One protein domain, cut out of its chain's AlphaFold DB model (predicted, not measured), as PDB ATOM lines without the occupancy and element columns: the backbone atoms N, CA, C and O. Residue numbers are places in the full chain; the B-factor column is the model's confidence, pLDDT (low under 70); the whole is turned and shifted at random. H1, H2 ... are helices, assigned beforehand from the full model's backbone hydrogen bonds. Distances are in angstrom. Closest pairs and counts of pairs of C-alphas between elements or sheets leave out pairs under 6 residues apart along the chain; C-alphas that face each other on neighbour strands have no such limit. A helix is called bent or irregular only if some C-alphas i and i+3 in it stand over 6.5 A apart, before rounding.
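What this domain is: This is residues 68 to 166 of the 195 residues of an uncharacterized protein of Brevibacterium antiquum CNRZ 918 (UniProt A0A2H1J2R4). The model is a long single helix, H1, with a small compact head at its far end, like a stick with a knob. The shorter helices H2, H3 and H4 gather in the head round the last turns of H1, while residues 68 to 102 of H1 stick out as a free arm that makes most of the length. The printed part has 99 residues with four named helices, in the order H1, H2, H3, H4, and no named strand, and its class is all helix. The whole is extended, with a radius of gyration of the C-alphas of 23.3 A and spans of 83 by 26 by 18 A.

Where its parts are: H1, residues 68 to 115, begins with C-alpha 68 at (-49.438, 6.339, 8.654) and ends with C-alpha 115 at (-30.662, 52.706, 58.482), 70.6 A from first to last C-alpha. After a tight link of 5 residues comes H2, residues 121 to 130, 15.5 A long. H2 is irregular: C-alphas 122 and 125 are 7.2 A apart. A tight link of 2 residues leads to H3, residues 133 to 136, 5.2 A long. A short link of 8 residues leads to H4, residues 145 to 158, 19.9 A long, which ends with C-alpha 158 at (-23.780, 65.790, 48.259). Residues 159 to 166 follow with no named element.

How they stand to each other: H1 touches H4 with its residues 110 to 114 alone; the closest C-alphas are those of Ala 113 and Ala 145, 6.1 A apart. These two helices stand at a steep tilt of 64 degrees and run the same way. H1 and H2 only just touch, with 3 pairs of C-alphas within 8 A, through residues 111 to 115 of H1 alone; the closest C-alphas are those of Ala 111 and Val 124, 6.5 A apart. They stand at a steep tilt of 67 degrees, opposite ways. H1 and H3 only just touch, with 3 pairs within 8 A, through residues 106 to 110 of H1 alone; the closest C-alphas, of Arg 106 and Leu 133, are 7.8 A apart. H3 touches H4 at residues 145 to 148 of H4 alone, with the closest C-alphas, of Met 136 and Lys 147, 5.5 A apart. H2 and H4 are close but not clearly touching and about perpendicular at 88 degrees, the closest C-alphas, of Ala 127 and Leu 155, being 7.7 A apart. H2 and H3 meet only through their link. In H1 and H4 every O i to N i+4 pair is within hydrogen-bond range; in H2 it is 2 of 6, beside 5 of 7 O i to N i+3 pairs, and H3 is too short for an O i to N i+4 pair.

The domain as a whole: The two C-alphas farthest apart, those of Glu 68 and Val 166, are 83.4 A from each other. Without residues 68 to 102, which stand free, the body of 64 residues spans 34 by 20 by 19 A, with a radius of gyration of 10.8 A. The printed part has no cut, and no link between its named helices is long. The mean pLDDT of the printed part is 94.5, and no printed residue is under 70.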
ATOM      1  N   GLU A  68     -48.691   6.164   7.405       80.75
ATOM      2  CA  GLU A  68     -49.438   6.339   8.654       80.75
ATOM      3  C   GLU A  68     -48.523   6.490   9.879       80.75
ATOM      4  O   GLU A  68     -48.778   7.340  10.736       80.75
ATOM      5  N   LYS A  69     -47.416   5.734   9.942       80.94
ATOM      6  CA  LYS A  69     -46.429   5.854  11.028       80.94
ATOM      7  C   LYS A  69     -45.657   7.169  10.938       80.94
ATOM      8  O   LYS A  69     -45.471   7.828  11.958       80.94
ATOM      9  N   LEU A  70     -45.290   7.596   9.728       81.62
ATOM     10  CA  LEU A  70     -44.664   8.904   9.502       81.62
ATOM     11  C   LEU A  70     -45.589  10.056   9.921       81.62
ATOM     12  O   LEU A  70     -45.151  10.994  10.586       81.62
ATOM     13  N   ALA A  71     -46.883   9.973   9.599       84.44
ATOM     14  CA  ALA A  71     -47.867  10.967  10.029       84.44
ATOM     15  C   ALA A  71     -48.021  11.017  11.562       84.44
ATOM     16  O   ALA A  71     -48.157  12.109  12.123       84.44
ATOM     17  N   GLY A  72     -47.967   9.863  12.238       86.31
ATOM     18  CA  GLY A  72     -47.911   9.768  13.701       86.31
ATOM     19  C   GLY A  72     -46.684  10.480  14.274       86.31
ATOM     20  O   GLY A  72     -46.828  11.427  15.043       86.31
ATOM     21  N   MET A  73     -45.490  10.136  13.787       84.50
ATOM     22  CA  MET A  73     -44.228  10.745  14.228       84.50
ATOM     23  C   MET A  73     -44.181  12.262  14.021       84.50
ATOM     24  O   MET A  73     -43.686  12.993  14.877       84.50
ATOM     25  N   VAL A  74     -44.712  12.772  12.906       87.44
ATOM     26  CA  VAL A  74     -44.780  14.223  12.664       87.44
ATOM     27  C   VAL A  74     -45.721  14.905  13.658       87.44
ATOM     28  O   VAL A  74     -45.411  16.002  14.131       87.44
ATOM     29  N   ARG A  75     -46.858  14.285  13.996       89.69
ATOM     30  CA  ARG A  75     -47.768  14.811  15.026       89.69
ATOM     31  C   ARG A  75     -47.104  14.815  16.399       89.69
ATOM     32  O   ARG A  75     -47.172  15.837  17.081       89.69
ATOM     33  N   ASP A  76     -46.413  13.740  16.757       88.62
ATOM     34  CA  ASP A  76     -45.707  13.628  18.034       88.62
ATOM     35  C   ASP A  76     -44.562  14.638  18.129       88.62
ATOM     36  O   ASP A  76     -44.455  15.352  19.124       88.62
ATOM     37  N   LYS A  77     -43.783  14.817  17.054       92.06
ATOM     38  CA  LYS A  77     -42.743  15.849  16.977       92.06
ATOM     39  C   LYS A  77     -43.324  17.254  17.134       92.06
ATOM     40  O   LYS A  77     -42.782  18.050  17.894       92.06
ATOM     41  N   ARG A  78     -44.441  17.565  16.464       92.56
ATOM     42  CA  ARG A  78     -45.121  18.866  16.614       92.56
ATOM     43  C   ARG A  78     -45.621  19.082  18.042       92.56
ATOM     44  O   ARG A  78     -45.510  20.190  18.561       92.56
ATOM     45  N   LYS A  79     -46.151  18.038  18.682       93.81
ATOM     46  CA  LYS A  79     -46.597  18.087  20.079       93.81
ATOM     47  C   LYS A  79     -45.418  18.299  21.035       93.81
ATOM     48  O   LYS A  79     -45.512  19.141  21.925       93.81
ATOM     49  N   ALA A  80     -44.310  17.591  20.826       91.88
ATOM     50  CA  ALA A  80     -43.087  17.741  21.610       91.88
ATOM     51  C   ALA A  80     -42.490  19.147  21.456       91.88
ATOM     52  O   ALA A  80     -42.184  19.797  22.450       91.88
ATOM     53  N   GLU A  81     -42.410  19.665  20.230       94.38
ATOM     54  CA  GLU A  81     -41.928  21.022  19.966       94.38
ATOM     55  C   GLU A  81     -42.815  22.085  20.626       94.38
ATOM     56  O   GLU A  81     -42.307  23.010  21.260       94.38
ATOM     57  N   ALA A  82     -44.141  21.946  20.529       93.81
ATOM     58  CA  ALA A  82     -45.065  22.839  21.221       93.81
ATOM     59  C   ALA A  82     -44.857  22.793  22.744       93.81
ATOM     60  O   ALA A  82     -44.801  23.844  23.378       93.81
ATOM     61  N   SER A  83     -44.670  21.600  23.319       93.94
ATOM     62  CA  SER A  83     -44.390  21.437  24.750       93.94
ATOM     63  C   SER A  83     -43.074  22.099  25.166       93.94
ATOM     64  O   SER A  83     -43.051  22.809  26.168       93.94
ATOM     65  N   VAL A  84     -42.000  21.932  24.388       95.94
ATOM     66  CA  VAL A  84     -40.704  22.575  24.659       95.94
ATOM     67  C   VAL A  84     -40.825  24.097  24.605       95.94
ATOM     68  O   VAL A  84     -40.316  24.779  25.489       95.94
ATOM     69  N   ARG A  85     -41.540  24.645  23.616       96.38
ATOM     70  CA  ARG A  85     -41.769  26.096  23.517       96.38
ATOM     71  C   ARG A  85     -42.534  26.646  24.720       96.38
ATOM     72  O   ARG A  85     -42.211  27.736  25.177       96.38
ATOM     73  N   THR A  86     -43.526  25.914  25.222       97.06
ATOM     74  CA  THR A  86     -44.238  26.301  26.448       97.06
ATOM     75  C   THR A  86     -43.295  26.285  27.648       97.06
ATOM     76  O   THR A  86     -43.151  27.311  28.297       97.06
ATOM     77  N   LYS A  87     -42.551  25.190  27.857       96.06
ATOM     78  CA  LYS A  87     -41.585  25.075  28.964       96.06
ATOM     79  C   LYS A  87     -40.524  26.178  28.951       96.06
ATOM     80  O   LYS A  87     -40.152  26.671  30.007       96.06
ATOM     81  N   LEU A  88     -40.041  26.576  27.771       97.81
ATOM     82  CA  LEU A  88     -39.083  27.681  27.649       97.81
ATOM     83  C   LEU A  88     -39.688  29.016  28.091       97.81
ATOM     84  O   LEU A  88     -39.039  29.752  28.826       97.81
ATOM     85  N   ARG A  89     -40.931  29.308  27.697       97.81
ATOM     86  CA  ARG A  89     -41.624  30.531  28.132       97.81
ATOM     87  C   ARG A  89     -41.891  30.533  29.631       97.81
ATOM     88  O   ARG A  89     -41.734  31.571  30.265       97.81
ATOM     89  N   ASP A  90     -42.268  29.385  30.187       96.88
ATOM     90  CA  ASP A  90     -42.504  29.247  31.624       96.88
ATOM     91  C   ASP A  90     -41.200  29.481  32.404       96.88
ATOM     92  O   ASP A  90     -41.176  30.281  33.334       96.88
ATOM     93  N   ALA A  91     -40.084  28.892  31.959       97.00
ATOM     94  CA  ALA A  91     -38.769  29.106  32.568       97.00
ATOM     95  C   ALA A  91     -38.282  30.566  32.457       97.00
ATOM     96  O   ALA A  91     -37.673  31.095  33.386       97.00
ATOM     97  N   GLU A  92     -38.548  31.240  31.335       97.62
ATOM     98  CA  GLU A  92     -38.264  32.671  31.176       97.62
ATOM     99  C   GLU A  92     -39.098  33.519  32.144       97.62
ATOM    100  O   GLU A  92     -38.555  34.410  32.801       97.62
ATOM    101  N   ALA A  93     -40.388  33.207  32.289       98.06
ATOM    102  CA  ALA A  93     -41.267  33.885  33.233       98.06
ATOM    103  C   ALA A  93     -40.814  33.674  34.688       98.06
ATOM    104  O   ALA A  93     -40.772  34.631  35.460       98.06
ATOM    105  N   GLU A  94     -40.423  32.453  35.059       97.31
ATOM    106  CA  GLU A  94     -39.869  32.147  36.383       97.31
ATOM    107  C   GLU A  94     -38.570  32.912  36.646       97.31
ATOM    108  O   GLU A  94     -38.404  33.517  37.708       97.31
ATOM    109  N   ARG A  95     -37.659  32.956  35.668       97.69
ATOM    110  CA  ARG A  95     -36.422  33.738  35.775       97.69
ATOM    111  C   ARG A  95     -36.721  35.214  36.036       97.69
ATOM    112  O   ARG A  95     -36.080  35.817  36.894       97.69
ATOM    113  N   ASP A  96     -37.681  35.796  35.323       98.19
ATOM    114  CA  ASP A  96     -38.034  37.211  35.468       98.19
ATOM    115  C   ASP A  96     -38.708  37.501  36.824       98.19
ATOM    116  O   ASP A  96     -38.430  38.526  37.464       98.19
ATOM    117  N   GLN A  97     -39.529  36.571  37.323       97.44
ATOM    118  CA  GLN A  97     -40.088  36.633  38.676       97.44
ATOM    119  C   GLN A  97     -38.984  36.590  39.740       97.44
ATOM    120  O   GLN A  97     -38.955  37.435  40.638       97.44
ATOM    121  N   LEU A  98     -38.033  35.661  39.614       97.44
ATOM    122  CA  LEU A  98     -36.897  35.547  40.529       97.44
ATOM    123  C   LEU A  98     -35.997  36.784  40.473       97.44
ATOM    124  O   LEU A  98     -35.593  37.290  41.517       97.44
ATOM    125  N   ALA A  99     -35.727  37.323  39.284       96.44
ATOM    126  CA  ALA A  99     -34.958  38.555  39.127       96.44
ATOM    127  C   ALA A  99     -35.630  39.734  39.854       96.44
ATOM    128  O   ALA A  99     -34.963  40.511  40.544       96.44
ATOM    129  N   THR A 100     -36.959  39.826  39.764       97.12
ATOM    130  CA  THR A 100     -37.751  40.836  40.478       97.12
ATOM    131  C   THR A 100     -37.678  40.641  41.995       97.12
ATOM    132  O   THR A 100     -37.425  41.602  42.725       97.12
ATOM    133  N   ALA A 101     -37.820  39.404  42.480       97.12
ATOM    134  CA  ALA A 101     -37.718  39.082  43.903       97.12
ATOM    135  C   ALA A 101     -36.324  39.403  44.470       97.12
ATOM    136  O   ALA A 101     -36.210  40.074  45.496       97.12
ATOM    137  N   VAL A 102     -35.257  39.006  43.769       96.00
ATOM    138  CA  VAL A 102     -33.866  39.301  44.154       96.00
ATOM    139  C   VAL A 102     -33.628  40.809  44.219       96.00
ATOM    140  O   VAL A 102     -33.009  41.289  45.172       96.00
ATOM    141  N   LYS A 103     -34.149  41.581  43.258       94.62
ATOM    142  CA  LYS A 103     -34.079  43.049  43.297       94.62
ATOM    143  C   LYS A 103     -34.778  43.618  44.534       94.62
ATOM    144  O   LYS A 103     -34.215  44.492  45.197       94.62
ATOM    145  N   GLY A 104     -35.962  43.108  44.875       95.44
ATOM    146  CA  GLY A 104     -36.683  43.483  46.095       95.44
ATOM    147  C   GLY A 104     -35.864  43.212  47.361       95.44
ATOM    148  O   GLY A 104     -35.639  44.127  48.154       95.44
ATOM    149  N   PHE A 105     -35.321  41.999  47.504       96.31
ATOM    150  CA  PHE A 105     -34.489  41.629  48.655       96.31
ATOM    151  C   PHE A 105     -33.221  42.475  48.770       96.31
ATOM    152  O   PHE A 105     -32.879  42.917  49.865       96.31
ATOM    153  N   ARG A 106     -32.537  42.752  47.654       95.69
ATOM    154  CA  ARG A 106     -31.349  43.623  47.645       95.69
ATOM    155  C   ARG A 106     -31.681  45.043  48.086       95.69
ATOM    156  O   ARG A 106     -30.943  45.620  48.878       95.69
ATOM    157  N   THR A 107     -32.806  45.581  47.623       95.44
ATOM    158  CA  THR A 107     -33.280  46.918  48.008       95.44
ATOM    159  C   THR A 107     -33.609  46.965  49.503       95.44
ATOM    160  O   THR A 107     -33.197  47.889  50.202       95.44
ATOM    161  N   GLN A 108     -34.275  45.933  50.030       95.69
ATOM    162  CA  GLN A 108     -34.574  45.815  51.458       95.69
ATOM    163  C   GLN A 108     -33.303  45.673  52.310       95.69
ATOM    164  O   GLN A 108     -33.176  46.331  53.343       95.69
ATOM    165  N   ALA A 109     -32.348  44.848  51.876       95.81
ATOM    166  CA  ALA A 109     -31.066  44.667  52.552       95.81
ATOM    167  C   ALA A 109     -30.244  45.964  52.560       95.81
ATOM    168  O   ALA A 109     -29.685  46.335  53.593       95.81
ATOM    169  N   PHE A 110     -30.233  46.697  51.443       96.38
ATOM    170  CA  PHE A 110     -29.643  48.030  51.368       96.38
ATOM    171  C   PHE A 110     -30.310  48.995  52.354       96.38
ATOM    172  O   PHE A 110     -29.611  49.630  53.141       96.38
ATOM    173  N   ALA A 111     -31.645  49.068  52.375       95.75
ATOM    174  CA  ALA A 111     -32.377  49.938  53.294       95.75
ATOM    175  C   ALA A 111     -32.067  49.610  54.767       95.75
ATOM    176  O   ALA A 111     -31.850  50.511  55.581       95.75
ATOM    177  N   ALA A 112     -31.984  48.319  55.107       95.06
ATOM    178  CA  ALA A 112     -31.612  47.860  56.441       95.06
ATOM    179  C   ALA A 112     -30.180  48.280  56.817       95.06
ATOM    180  O   ALA A 112     -29.967  48.820  57.903       95.06
ATOM    181  N   ALA A 113     -29.214  48.103  55.910       95.31
ATOM    182  CA  ALA A 113     -27.830  48.522  56.124       95.31
ATOM    183  C   ALA A 113     -27.706  50.055  56.249       95.31
ATOM    184  O   ALA A 113     -27.029  50.565  57.150       95.31
ATOM    185  N   ALA A 114     -28.415  50.799  55.398       94.88
ATOM    186  CA  ALA A 114     -28.407  52.257  55.357       94.88
ATOM    187  C   ALA A 114     -29.090  52.903  56.574       94.88
ATOM    188  O   ALA A 114     -28.736  54.025  56.942       94.88
ATOM    189  N   LYS A 115     -30.000  52.203  57.265       92.00
ATOM    190  CA  LYS A 115     -30.662  52.706  58.482       92.00
ATOM    191  C   LYS A 115     -29.664  53.134  59.563       92.00
ATOM    192  O   LYS A 115     -29.877  54.141  60.237       92.00
ATOM    193  N   SER A 116     -28.533  52.432  59.675       89.81
ATOM    194  CA  SER A 116     -27.440  52.782  60.599       89.81
ATOM    195  C   SER A 116     -26.800  54.151  60.315       89.81
ATOM    196  O   SER A 116     -26.143  54.725  61.180       89.81
ATOM    197  N   THR A 117     -27.013  54.698  59.116       93.25
ATOM    198  CA  THR A 117     -26.449  55.974  58.655       93.25
ATOM    199  C   THR A 117     -27.424  57.148  58.757       93.25
ATOM    200  O   THR A 117     -27.079  58.248  58.336       93.25
ATOM    201  N   GLN A 118     -28.603  56.938  59.360       94.31
ATOM    202  CA  GLN A 118     -29.678  57.936  59.491       94.31
ATOM    203  C   GLN A 118     -30.284  58.378  58.148       94.31
ATOM    204  O   GLN A 118     -30.820  59.483  58.045       94.31
ATOM    205  N   LEU A 119     -30.208  57.532  57.117       96.25
ATOM    206  CA  LEU A 119     -30.930  57.756  55.865       96.25
ATOM    207  C   LEU A 119     -32.443  57.718  56.135       96.25
ATOM    208  O   LEU A 119     -32.933  56.812  56.817       96.25
ATOM    209  N   GLN A 120     -33.184  58.696  55.619       95.19
ATOM    210  CA  GLN A 120     -34.642  58.711  55.722       95.19
ATOM    211  C   GLN A 120     -35.239  57.565  54.893       95.19
ATOM    212  O   GLN A 120     -34.787  57.298  53.782       95.19
ATOM    213  N   SER A 121     -36.283  56.901  55.403       92.00
ATOM    214  CA  SER A 121     -36.943  55.792  54.693       92.00
ATOM    215  C   SER A 121     -37.545  56.221  53.352       92.00
ATOM    216  O   SER A 121     -37.515  55.453  52.397       92.00
ATOM    217  N   THR A 122     -38.036  57.458  53.265       94.56
ATOM    218  CA  THR A 122     -38.576  58.070  52.041       94.56
ATOM    219  C   THR A 122     -37.504  58.360  50.993       94.56
ATOM    220  O   THR A 122     -37.809  58.388  49.809       94.56
ATOM    221  N   ALA A 123     -36.247  58.538  51.409       96.25
ATOM    222  CA  ALA A 123     -35.134  58.863  50.521       96.25
ATOM    223  C   ALA A 123     -34.409  57.622  49.972       96.25
ATOM    224  O   ALA A 123     -33.466  57.762  49.198       96.25
ATOM    225  N   VAL A 124     -34.810  56.404  50.362       95.19
ATOM    226  CA  VAL A 124     -34.136  55.162  49.943       95.19
ATOM    227  C   VAL A 124     -34.174  54.994  48.424       95.19
ATOM    228  O   VAL A 124     -33.140  54.719  47.821       95.19
ATOM    229  N   GLU A 125     -35.331  55.194  47.789       95.06
ATOM    230  CA  GLU A 125     -35.461  55.042  46.332       95.06
ATOM    231  C   GLU A 125     -34.653  56.089  45.559       95.06
ATOM    232  O   GLU A 125     -34.064  55.778  44.525       95.06
ATOM    233  N   ASP A 126     -34.578  57.319  46.071       96.62
ATOM    234  CA  ASP A 126     -33.785  58.385  45.459       96.62
ATOM    235  C   ASP A 126     -32.282  58.171  45.661       96.62
ATOM    236  O   ASP A 126     -31.496  58.358  44.729       96.62
ATOM    237  N   ALA A 127     -31.872  57.685  46.835       95.75
ATOM    238  CA  ALA A 127     -30.490  57.305  47.106       95.75
ATOM    239  C   ALA A 127     -29.991  56.233  46.124       95.75
ATOM    240  O   ALA A 127     -28.861  56.327  45.645       95.75
ATOM    241  N   LEU A 128     -30.844  55.268  45.760       96.19
ATOM    242  CA  LEU A 128     -30.521  54.215  44.790       96.19
ATOM    243  C   LEU A 128     -30.351  54.718  43.346       96.19
ATOM    244  O   LEU A 128     -29.734  54.029  42.536       96.19
ATOM    245  N   LYS A 129     -30.852  55.913  43.007       96.19
ATOM    246  CA  LYS A 129     -30.613  56.545  41.694       96.19
ATOM    247  C   LYS A 129     -29.216  57.155  41.597       96.19
ATOM    248  O   LYS A 129     -28.655  57.229  40.509       96.19
ATOM    249  N   VAL A 130     -28.673  57.609  42.727       96.69
ATOM    250  CA  VAL A 130     -27.342  58.233  42.812       96.69
ATOM    251  C   VAL A 130     -26.266  57.188  43.092       96.69
ATOM    252  O   VAL A 130     -25.142  57.303  42.606       96.69
ATOM    253  N   VAL A 131     -26.606  56.167  43.877       96.12
ATOM    254  CA  VAL A 131     -25.670  55.158  44.353       96.12
ATOM    255  C   VAL A 131     -26.131  53.768  43.896       96.12
ATOM    256  O   VAL A 131     -27.044  53.203  44.502       96.12
ATOM    257  N   PRO A 132     -25.526  53.206  42.830       94.38
ATOM    258  CA  PRO A 132     -25.971  51.940  42.256       94.38
ATOM    259  C   PRO A 132     -25.681  50.760  43.194       94.38
ATOM    260  O   PRO A 132     -24.584  50.653  43.753       94.38
ATOM    261  N   LEU A 133     -26.650  49.845  43.328       95.31
ATOM    262  CA  LEU A 133     -26.545  48.659  44.192       95.31
ATOM    263  C   LEU A 133     -25.367  47.767  43.802       95.31
ATOM    264  O   LEU A 133     -24.737  47.177  44.671       95.31
ATOM    265  N   GLU A 134     -25.051  47.686  42.512       95.12
ATOM    266  CA  GLU A 134     -24.014  46.823  41.950       95.12
ATOM    267  C   GLU A 134     -22.631  47.142  42.527       95.12
ATOM    268  O   GLU A 134     -21.838  46.235  42.770       95.12
ATOM    269  N   GLY A 135     -22.359  48.418  42.821       94.75
ATOM    270  CA  GLY A 135     -21.107  48.844  43.453       94.75
ATOM    271  C   GLY A 135     -20.995  48.447  44.928       94.75
ATOM    272  O   GLY A 135     -19.899  48.461  45.485       94.75
ATOM    273  N   MET A 136     -22.109  48.073  45.561       95.81
ATOM    274  CA  MET A 136     -22.205  47.724  46.983       95.81
ATOM    275  C   MET A 136     -22.285  46.226  47.232       95.81
ATOM    276  O   MET A 136     -22.391  45.810  48.385       95.81
ATOM    277  N   LEU A 137     -22.266  45.413  46.178       96.75
ATOM    278  CA  LEU A 137     -22.299  43.970  46.326       96.75
ATOM    279  C   LEU A 137     -20.906  43.423  46.675       96.75
ATOM    280  O   LEU A 137     -19.861  43.971  46.293       96.75
ATOM    281  N   THR A 138     -20.914  42.338  47.438       96.81
ATOM    282  CA  THR A 138     -19.788  41.423  47.617       96.81
ATOM    283  C   THR A 138     -19.665  40.500  46.401       96.81
ATOM    284  O   THR A 138     -20.524  40.492  45.515       96.81
ATOM    285  N   GLU A 139     -18.608  39.691  46.369       95.19
ATOM    286  CA  GLU A 139     -18.415  38.657  45.341       95.19
ATOM    287  C   GLU A 139     -19.536  37.603  45.364       95.19
ATOM    288  O   GLU A 139     -19.948  37.116  44.314       95.19
ATOM    289  N   ASP A 140     -20.116  37.347  46.541       94.00
ATOM    290  CA  ASP A 140     -21.252  36.437  46.729       94.00
ATOM    291  C   ASP A 140     -22.607  37.075  46.360       94.00
ATOM    292  O   ASP A 140     -23.665  36.459  46.500       94.00
ATOM    293  N   GLY A 141     -22.611  38.339  45.920       92.88
ATOM    294  CA  GLY A 141     -23.823  39.065  45.537       92.88
ATOM    295  C   GLY A 141     -24.692  39.529  46.713       92.88
ATOM    296  O   GLY A 141     -25.863  39.865  46.503       92.88
ATOM    297  N   THR A 142     -24.138  39.558  47.930       95.50
ATOM    298  CA  THR A 142     -24.765  40.117  49.141       95.50
ATOM    299  C   THR A 142     -24.353  41.577  49.353       95.50
ATOM    300  O   THR A 142     -23.406  42.052  48.735       95.50
ATOM    301  N   ILE A 143     -25.074  42.330  50.192       96.81
ATOM    302  CA  ILE A 143     -24.761  43.745  50.457       96.81
ATOM    303  C   ILE A 143     -23.541  43.860  51.381       96.81
ATOM    304  O   ILE A 143     -23.561  43.369  52.509       96.81
ATOM    305  N   ASP A 144     -22.511  44.572  50.926       97.19
ATOM    306  CA  ASP A 144     -21.330  44.919  51.713       97.19
ATOM    307  C   ASP A 144     -21.603  46.164  52.572       97.19
ATOM    308  O   ASP A 144     -21.649  47.300  52.087       97.19
ATOM    309  N   ALA A 145     -21.758  45.961  53.880       95.50
ATOM    310  CA  ALA A 145     -22.038  47.035  54.829       95.50
ATOM    311  C   ALA A 145     -20.941  48.119  54.872       95.50
ATOM    312  O   ALA A 145     -21.251  49.285  55.135       95.50
ATOM    313  N   ALA A 146     -19.676  47.769  54.609       96.12
ATOM    314  CA  ALA A 146     -18.581  48.735  54.600       96.12
ATOM    315  C   ALA A 146     -18.705  49.683  53.400       96.12
ATOM    316  O   ALA A 146     -18.674  50.905  53.582       96.12
ATOM    317  N   LYS A 147     -18.963  49.136  52.205       97.25
ATOM    318  CA  LYS A 147     -19.207  49.930  50.987       97.25
ATOM    319  C   LYS A 147     -20.479  50.766  51.089       97.25
ATOM    320  O   LYS A 147     -20.490  51.922  50.655       97.25
ATOM    321  N   VAL A 148     -21.540  50.224  51.703       97.38
ATOM    322  CA  VAL A 148     -22.761  50.990  52.006       97.38
ATOM    323  C   VAL A 148     -22.422  52.199  52.864       97.38
ATOM    324  O   VAL A 148     -22.763  53.323  52.502       97.38
ATOM    325  N   LYS A 149     -21.703  52.002  53.971       96.56
ATOM    326  CA  LYS A 149     -21.330  53.088  54.882       96.56
ATOM    327  C   LYS A 149     -20.491  54.165  54.193       96.56
ATOM    328  O   LYS A 149     -20.775  55.348  54.372       96.56
ATOM    329  N   GLU A 150     -19.487  53.774  53.414       96.94
ATOM    330  CA  GLU A 150     -18.641  54.708  52.661       96.94
ATOM    331  C   GLU A 150     -19.466  55.538  51.669       96.94
ATOM    332  O   GLU A 150     -19.407  56.771  51.663       96.94
ATOM    333  N   SER A 151     -20.316  54.871  50.893       97.56
ATOM    334  CA  SER A 151     -21.156  55.543  49.904       97.56
ATOM    335  C   SER A 151     -22.192  56.454  50.558       97.56
ATOM    336  O   SER A 151     -22.440  57.550  50.065       97.56
ATOM    337  N   MET A 152     -22.764  56.061  51.702       97.31
ATOM    338  CA  MET A 152     -23.683  56.913  52.464       97.31
ATOM    339  C   MET A 152     -22.980  58.151  53.028       97.31
ATOM    340  O   MET A 152     -23.578  59.224  53.066       97.31
ATOM    341  N   GLN A 153     -21.703  58.061  53.408       96.38
ATOM    342  CA  GLN A 153     -20.927  59.244  53.793       96.38
ATOM    343  C   GLN A 153     -20.700  60.194  52.612       96.38
ATOM    344  O   GLN A 153     -20.802  61.410  52.783       96.38
ATOM    345  N   ALA A 154     -20.417  59.670  51.417       97.06
ATOM    346  CA  ALA A 154     -20.319  60.484  50.204       97.06
ATOM    347  C   ALA A 154     -21.675  61.112  49.828       97.06
ATOM    348  O   ALA A 154     -21.751  62.307  49.522       97.06
ATOM    349  N   LEU A 155     -22.757  60.338  49.937       97.38
ATOM    350  CA  LEU A 155     -24.117  60.797  49.685       97.38
ATOM    351  C   LEU A 155     -24.528  61.890  50.673       97.38
ATOM    352  O   LEU A 155     -25.096  62.892  50.267       97.38
ATOM    353  N   ARG A 156     -24.159  61.777  51.951       96.75
ATOM    354  CA  ARG A 156     -24.449  62.797  52.970       96.75
ATOM    355  C   ARG A 156     -23.804  64.148  52.679       96.75
ATOM    356  O   ARG A 156     -24.370  65.177  53.037       96.75
ATOM    357  N   ARG A 157     -22.636  64.161  52.029       96.56
ATOM    358  CA  ARG A 157     -21.954  65.403  51.624       96.56
ATOM    359  C   ARG A 157     -22.636  66.072  50.431       96.56
ATOM    360  O   ARG A 157     -22.677  67.294  50.378       96.56
ATOM    361  N   SER A 158     -23.150  65.284  49.488       97.44
ATOM    362  CA  SER A 158     -23.780  65.790  48.259       97.44
ATOM    363  C   SER A 158     -25.281  66.067  48.412       97.44
ATOM    364  O   SER A 158     -25.784  67.036  47.855       97.44
ATOM    365  N   HIS A 159     -25.983  65.254  49.199       97.25
ATOM    366  CA  HIS A 159     -27.435  65.270  49.395       97.25
ATOM    367  C   HIS A 159     -27.777  65.233  50.896       97.25
ATOM    368  O   HIS A 159     -28.343  64.257  51.395       97.25
ATOM    369  N   PRO A 160     -27.447  66.291  51.662       95.56
ATOM    370  CA  PRO A 160     -27.657  66.307  53.112       95.56
ATOM    371  C   PRO A 160     -29.134  66.182  53.516       95.56
ATOM    372  O   PRO A 160     -29.429  65.692  54.601       95.56
ATOM    373  N   HIS A 161     -30.063  66.572  52.636       95.75
ATOM    374  CA  HIS A 161     -31.508  66.520  52.874       95.75
ATOM    375  C   HIS A 161     -32.091  65.094  52.893       95.75
ATOM    376  O   HIS A 161     -33.188  64.907  53.408       95.75
ATOM    377  N   TYR A 162     -31.368  64.084  52.391       97.00
ATOM    378  CA  TYR A 162     -31.787  62.675  52.471       97.00
ATOM    379  C   TYR A 162     -31.619  62.064  53.864       97.00
ATOM    380  O   TYR A 162     -32.136  60.981  54.139       97.00
ATOM    381  N   PHE A 163     -30.885  62.730  54.750       96.88
ATOM    382  CA  PHE A 163     -30.562  62.224  56.077       96.88
ATOM    383  C   PHE A 163     -31.420  62.917  57.128       96.88
ATOM    384  O   PHE A 163     -31.852  64.058  56.954       96.88
ATOM    385  N   GLN A 164     -31.702  62.223  58.228       92.19
ATOM    386  CA  GLN A 164     -32.354  62.865  59.363       92.19
ATOM    387  C   GLN A 164     -31.431  63.953  59.933       92.19
ATOM    388  O   GLN A 164     -30.218  63.724  60.047       92.19
ATOM    389  N   PRO A 165     -31.974  65.128  60.304       85.38
ATOM    390  CA  PRO A 165     -31.203  66.133  61.014       85.38
ATOM    391  C   PRO A 165     -30.627  65.500  62.275       85.38
ATOM    392  O   PRO A 165     -31.350  64.862  63.042       85.38
ATOM    393  N   VAL A 166     -29.327  65.672  62.500       80.19
ATOM    394  CA  VAL A 166     -28.764  65.351  63.810       80.19
ATOM    395  C   VAL A 166     -29.390  66.365  64.759       80.19
ATOM    396  O   VAL A 166     -29.197  67.563  64.520       80.19
TER     397      VAL A 166